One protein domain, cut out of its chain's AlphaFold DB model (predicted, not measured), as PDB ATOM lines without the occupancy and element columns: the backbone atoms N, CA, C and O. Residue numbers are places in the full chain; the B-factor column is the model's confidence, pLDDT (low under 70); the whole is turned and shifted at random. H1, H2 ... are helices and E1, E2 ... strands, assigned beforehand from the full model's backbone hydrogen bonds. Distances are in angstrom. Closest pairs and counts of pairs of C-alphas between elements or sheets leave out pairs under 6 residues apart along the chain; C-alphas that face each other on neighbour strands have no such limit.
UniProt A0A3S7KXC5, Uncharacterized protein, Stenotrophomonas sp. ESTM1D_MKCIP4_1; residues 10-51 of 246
ATOM      1  N   CYS A  10     -19.729   1.128  -2.431       90.62
ATOM      2  CA  CYS A  10     -19.785  -0.317  -2.255       90.62
ATOM      3  C   CYS A  10     -20.760  -0.659  -1.129       90.62
ATOM      4  O   CYS A  10     -20.682  -0.075  -0.049       90.62
ATOM      5  N   VAL A  11     -21.681  -1.591  -1.377       94.50
ATOM      6  CA  VAL A  11     -22.700  -1.985  -0.398       94.50
ATOM      7  C   VAL A  11     -22.861  -3.489  -0.370       94.50
ATOM      8  O   VAL A  11     -23.041  -4.135  -1.401       94.50
ATOM      9  N   GLN A  12     -22.899  -4.028   0.843       96.19
ATOM     10  CA  GLN A  12     -23.384  -5.368   1.103       96.19
ATOM     11  C   GLN A  12     -24.901  -5.324   1.308       96.19
ATOM     12  O   GLN A  12     -25.389  -4.865   2.338       96.19
ATOM     13  N   TYR A  13     -25.662  -5.804   0.326       95.81
ATOM     14  CA  TYR A  13     -27.123  -5.800   0.387       95.81
ATOM     15  C   TYR A  13     -27.685  -7.210   0.230       95.81
ATOM     16  O   TYR A  13     -27.469  -7.857  -0.790       95.81
ATOM     17  N   ARG A  14     -28.436  -7.678   1.239       96.62
ATOM     18  CA  ARG A  14     -29.133  -8.983   1.246       96.62
ATOM     19  C   ARG A  14     -28.251 -10.181   0.855       96.62
ATOM     20  O   ARG A  14     -28.729 -11.131   0.243       96.62
ATOM     21  N   GLN A  15     -26.984 -10.148   1.250       94.31
ATOM     22  CA  GLN A  15     -26.020 -11.219   1.017       94.31
ATOM     23  C   GLN A  15     -25.172 -11.447   2.269       94.31
ATOM     24  O   GLN A  15     -24.993 -10.528   3.072       94.31
ATOM     25  N   SER A  16     -24.667 -12.669   2.439       95.69
ATOM     26  CA  SER A  16     -23.753 -12.997   3.533       95.69
ATOM     27  C   SER A  16     -22.392 -12.330   3.341       95.69
ATOM     28  O   SER A  16     -22.011 -11.993   2.218       95.69
ATOM     29  N   ASP A  17     -21.636 -12.200   4.431       96.62
ATOM     30  CA  ASP A  17     -20.299 -11.595   4.412       96.62
ATOM     31  C   ASP A  17     -19.365 -12.340   3.452       96.62
ATOM     32  O   ASP A  17     -18.661 -11.728   2.654       96.62
ATOM     33  N   MET A  18     -19.423 -13.677   3.456       91.88
ATOM     34  CA  MET A  18     -18.645 -14.501   2.530       91.88
ATOM     35  C   MET A  18     -19.018 -14.225   1.072       91.88
ATOM     36  O   MET A  18     -18.125 -14.048   0.247       91.88
ATOM     37  N   ALA A  19     -20.314 -14.158   0.749       90.56
ATOM     38  CA  ALA A  19     -20.753 -13.891  -0.618       90.56
ATOM     39  C   ALA A  19     -20.309 -12.496  -1.077       90.56
ATOM     40  O   ALA A  19     -19.835 -12.344  -2.200       90.56
ATOM     41  N   PHE A  20     -20.389 -11.500  -0.190       92.19
ATOM     42  CA  PHE A  20     -19.915 -10.149  -0.466       92.19
ATOM     43  C   PHE A  20     -18.416 -10.111  -0.763       92.19
ATOM     44  O   PHE A  20     -18.015  -9.604  -1.809       92.19
ATOM     45  N   VAL A  21     -17.593 -10.694   0.113       92.75
ATOM     46  CA  VAL A  21     -16.136 -10.739  -0.073       92.75
ATOM     47  C   VAL A  21     -15.775 -11.512  -1.342       92.75
ATOM     48  O   VAL A  21     -14.952 -11.042  -2.121       92.75
ATOM     49  N   ALA A  22     -16.421 -12.650  -1.606       89.50
ATOM     50  CA  ALA A  22     -16.185 -13.428  -2.819       89.50
ATOM     51  C   ALA A  22     -16.510 -12.634  -4.094       89.50
ATOM     52  O   ALA A  22     -15.749 -12.693  -5.058       89.50
ATOM     53  N   CYS A  23     -17.602 -11.861  -4.097       88.94
ATOM     54  CA  CYS A  23     -17.933 -10.971  -5.205       88.94
ATOM     55  C   CYS A  23     -16.863  -9.892  -5.411       88.94
ATOM     56  O   CYS A  23     -16.416  -9.713  -6.539       88.94
ATOM     57  N   LEU A  24     -16.403  -9.232  -4.342       90.31
ATOM     58  CA  LEU A  24     -15.367  -8.197  -4.438       90.31
ATOM     59  C   LEU A  24     -14.041  -8.739  -4.973       90.31
ATOM     60  O   LEU A  24     -13.425  -8.117  -5.834       90.31
ATOM     61  N   LEU A  25     -13.614  -9.904  -4.483       91.19
ATOM     62  CA  LEU A  25     -12.407 -10.560  -4.975       91.19
ATOM     63  C   LEU A  25     -12.554 -10.908  -6.463       91.19
ATOM     64  O   LEU A  25     -11.672 -10.586  -7.254       91.19
ATOM     65  N   ALA A  26     -13.692 -11.478  -6.870       87.12
ATOM     66  CA  ALA A  26     -13.940 -11.848  -8.261       87.12
ATOM     67  C   ALA A  26     -14.017 -10.640  -9.216       87.12
ATOM     68  O   ALA A  26     -13.556 -10.740 -10.349       87.12
ATOM     69  N   GLU A  27     -14.577  -9.506  -8.779       85.62
ATOM     70  CA  GLU A  27     -14.595  -8.250  -9.553       85.62
ATOM     71  C   GLU A  27     -13.187  -7.736  -9.870       85.62
ATOM     72  O   GLU A  27     -12.967  -7.144 -10.924       85.62
ATOM     73  N   GLU A  28     -12.242  -7.968  -8.961       88.50
ATOM     74  CA  GLU A  28     -10.849  -7.538  -9.091       88.50
ATOM     75  C   GLU A  28      -9.928  -8.615  -9.674       88.50
ATOM     76  O   GLU A  28      -8.720  -8.400  -9.756       88.50
ATOM     77  N   GLY A  29     -10.476  -9.767 -10.079       88.12
ATOM     78  CA  GLY A  29      -9.685 -10.891 -10.587       88.12
ATOM     79  C   GLY A  29      -8.840 -11.584  -9.514       88.12
ATOM     80  O   GLY A  29      -7.866 -12.257  -9.833       88.12
ATOM     81  N   ILE A  30      -9.184 -11.417  -8.235       90.25
ATOM     82  CA  ILE A  30      -8.427 -11.968  -7.111       90.25
ATOM     83  C   ILE A  30      -8.923 -13.371  -6.799       90.25
ATOM     84  O   ILE A  30     -10.057 -13.581  -6.358       90.25
ATOM     85  N   GLY A  31      -8.045 -14.344  -7.002       90.69
ATOM     86  CA  GLY A  31      -8.262 -15.717  -6.593       90.69
ATOM     87  C   GLY A  31      -7.963 -15.911  -5.123       90.69
ATOM     88  O   GLY A  31      -7.165 -15.190  -4.523       90.69
ATOM     89  N   TRP A  32      -8.594 -16.917  -4.529       92.62
ATOM     90  CA  TRP A  32      -8.277 -17.328  -3.174       92.62
ATOM     91  C   TRP A  32      -8.266 -18.845  -3.048       92.62
ATOM     92  O   TRP A  32      -8.997 -19.556  -3.740       92.62
ATOM     93  N   ARG A  33      -7.409 -19.346  -2.163       92.12
ATOM     94  CA  ARG A  33      -7.341 -20.760  -1.789       92.12
ATOM     95  C   ARG A  33      -7.095 -20.896  -0.297       92.12
ATOM     96  O   ARG A  33      -6.548 -19.992   0.328       92.12
ATOM     97  N   VAL A  34      -7.476 -22.040   0.253       92.00
ATOM     98  CA  VAL A  34      -7.176 -22.403   1.639       92.00
ATOM     99  C   VAL A  34      -6.013 -23.378   1.635       92.00
ATOM    100  O   VAL A  34      -5.989 -24.313   0.834       92.00
ATOM    101  N   GLU A  35      -5.054 -23.182   2.528       91.56
ATOM    102  CA  GLU A  35      -4.003 -24.163   2.780       91.56
ATOM    103  C   GLU A  35      -3.828 -24.433   4.264       91.56
ATOM    104  O   GLU A  35      -4.182 -23.602   5.098       91.56
ATOM    105  N   ALA A  36      -3.315 -25.621   4.579       91.69
ATOM    106  CA  ALA A  36      -2.939 -25.967   5.937       91.69
ATOM    107  C   ALA A  36      -1.743 -25.115   6.379       91.69
ATOM    108  O   ALA A  36      -0.776 -24.960   5.633       91.69
ATOM    109  N   ASP A  37      -1.823 -24.588   7.591       94.56
ATOM    110  CA  ASP A  37      -0.761 -23.826   8.235       94.56
ATOM    111  C   ASP A  37      -0.760 -24.185   9.721       94.56
ATOM    112  O   ASP A  37      -1.690 -23.829  10.438       94.56
ATOM    113  N   ALA A  38       0.255 -24.928  10.164       94.88
ATOM    114  CA  ALA A  38       0.332 -25.452  11.528       94.88
ATOM    115  C   ALA A  38       0.437 -24.348  12.594       94.88
ATOM    116  O   ALA A  38       0.056 -24.576  13.740       94.88
ATOM    117  N   GLU A  39       0.911 -23.162  12.210       95.12
ATOM    118  CA  GLU A  39       1.080 -22.019  13.110       95.12
ATOM    119  C   GLU A  39      -0.200 -21.173  13.217       95.12
ATOM    120  O   GLU A  39      -0.348 -20.353  14.127       95.12
ATOM    121  N   ALA A  40      -1.150 -21.351  12.293       93.94
ATOM    122  CA  ALA A  40      -2.412 -20.626  12.320       93.94
ATOM    123  C   ALA A  40      -3.345 -21.196  13.409       93.94
ATOM    124  O   ALA A  40      -3.471 -22.415  13.532       93.94
ATOM    125  N   PRO A  41      -4.112 -20.359  14.140       92.50
ATOM    126  CA  PRO A  41      -5.012 -20.828  15.202       92.50
ATOM    127  C   PRO A  41      -6.037 -21.885  14.762       92.50
ATOM    128  O   PRO A  41      -6.437 -22.732  15.556       92.50
ATOM    129  N   ALA A  42      -6.470 -21.832  13.499       91.50
ATOM    130  CA  ALA A  42      -7.416 -22.775  12.903       91.50
ATOM    131  C   ALA A  42      -6.737 -23.847  12.032       91.50
ATOM    132  O   ALA A  42      -7.421 -24.526  11.272       91.50
ATOM    133  N   LEU A  43      -5.406 -23.967  12.096       95.25
ATOM    134  CA  LEU A  43      -4.571 -24.850  11.270       95.25
ATOM    135  C   LEU A  43      -4.680 -24.613   9.753       95.25
ATOM    136  O   LEU A  43      -4.245 -25.437   8.946       95.25
ATOM    137  N   HIS A  44      -5.267 -23.483   9.359       94.25
ATOM    138  CA  HIS A  44      -5.516 -23.109   7.979       94.25
ATOM    139  C   HIS A  44      -5.326 -21.610   7.779       94.25
ATOM    140  O   HIS A  44      -5.634 -20.808   8.664       94.25
ATOM    141  N   ARG A  45      -4.908 -21.229   6.572       94.62
ATOM    142  CA  ARG A  45      -4.868 -19.837   6.120       94.62
ATOM    143  C   ARG A  45      -5.484 -19.672   4.740       94.62
ATOM    144  O   ARG A  45      -5.513 -20.610   3.943       94.62
ATOM    145  N   ILE A  46      -5.941 -18.456   4.460       93.94
ATOM    146  CA  ILE A  46      -6.401 -18.044   3.135       93.94
ATOM    147  C   ILE A  46      -5.243 -17.348   2.425       93.94
ATOM    148  O   ILE A  46      -4.645 -16.420   2.965       93.94
ATOM    149  N   VAL A  47      -4.954 -17.783   1.204       94.19
ATOM    150  CA  VAL A  47      -3.983 -17.148   0.314       94.19
ATOM    151  C   VAL A  47      -4.738 -16.476  -0.814       94.19
ATOM    152  O   VAL A  47      -5.465 -17.149  -1.545       94.19
ATOM    153  N   LEU A  48      -4.548 -15.166  -0.951       93.56
ATOM    154  CA  LEU A  48      -5.023 -14.392  -2.094       93.56
ATOM    155  C   LEU A  48      -3.953 -14.393  -3.186       93.56
ATOM    156  O   LEU A  48      -2.768 -14.245  -2.889       93.56
ATOM    157  N   PHE A  49      -4.364 -14.550  -4.438       91.31
ATOM    158  CA  PHE A  49      -3.464 -14.567  -5.586       91.31
ATOM    159  C   PHE A  49      -4.078 -13.835  -6.782       91.31
ATOM    160  O   PHE A  49      -5.294 -13.767  -6.925       91.31
ATOM    161  N   PHE A  50      -3.212 -13.298  -7.636       88.31
ATOM    162  CA  PHE A  50      -3.579 -12.582  -8.867       88.31
ATOM    163  C   PHE A  50      -3.089 -13.301 -10.128       88.31
ATOM    164  O   PHE A  50      -3.484 -12.958 -11.232       88.31
ATOM    165  N   ASP A  51      -2.205 -14.281  -9.950       87.69
ATOM    166  CA  ASP A  51      -1.609 -15.071 -11.015       87.69
ATOM    167  C   ASP A  51      -1.725 -16.538 -10.612       87.69
ATOM    168  O   ASP A  51      -1.165 -16.972  -9.599       87.69
TER     169      ASP A  51
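This is residues 10 to 51 of the 246 residues of an uncharacterized protein of Stenotrophomonas sp. ESTM1D_MKCIP4_1 (UniProt A0A3S7KXC5). Reading from the first printed residue, you meet a loop, then one helix, H1, then a two-stranded hairpin, E1 and E2; H1 and the hairpin make the two arms of an open V, joined through residues 28 to 30. Residues 13 to 19, of which 17 to 19 belong to H1, stick out free at the helix's beginning. The printed part has 42 residues, with one named helix and two named strands in the order H1, E1, E2; the sheet, order E1 - E2, is antiparallel, and the class is mixed, helices and strands. The whole is loose, with a radius of gyration of the C-alphas of 12.6 A, and flat, spanning 35 by 25 by 11 A.

Look first at H1, residues 17 to 27, where every O i to N i+4 pair is within hydrogen-bond range. Its closest C-alphas to E1, residues 31 to 36, are those of Leu 25 and Gly 31, 6.8 A apart, the one pair within 8 A. E1 and E2, residues 44 to 49, form a hairpin, antiparallel at 153 degrees between their directions. Check N 31 and O 49, 2.8 A apart, and N 45 and O 35, 2.9 A apart, both within hydrogen-bond range. H1 and E2 are apart.

Find C-alpha 17 at (-20.299, -11.595, 4.412); from there H1 runs 15.5 A to C-alpha 27. E1 begins at C-alpha 31, at (-8.262, -15.717, -6.593), and runs 17.0 A to C-alpha 36. E2 runs 16.2 A from C-alpha 44 to C-alpha 49, at (-3.464, -14.567, -5.586).

The two C-alphas farthest apart, those of Tyr 13 and Ala 38, are 35.6 A apart. The printed part has no cut. The link from H1 to E1 is tight and that from E1 to E2 is short. Mean pLDDT of the printed part is 92.2, and no printed residue is under 70.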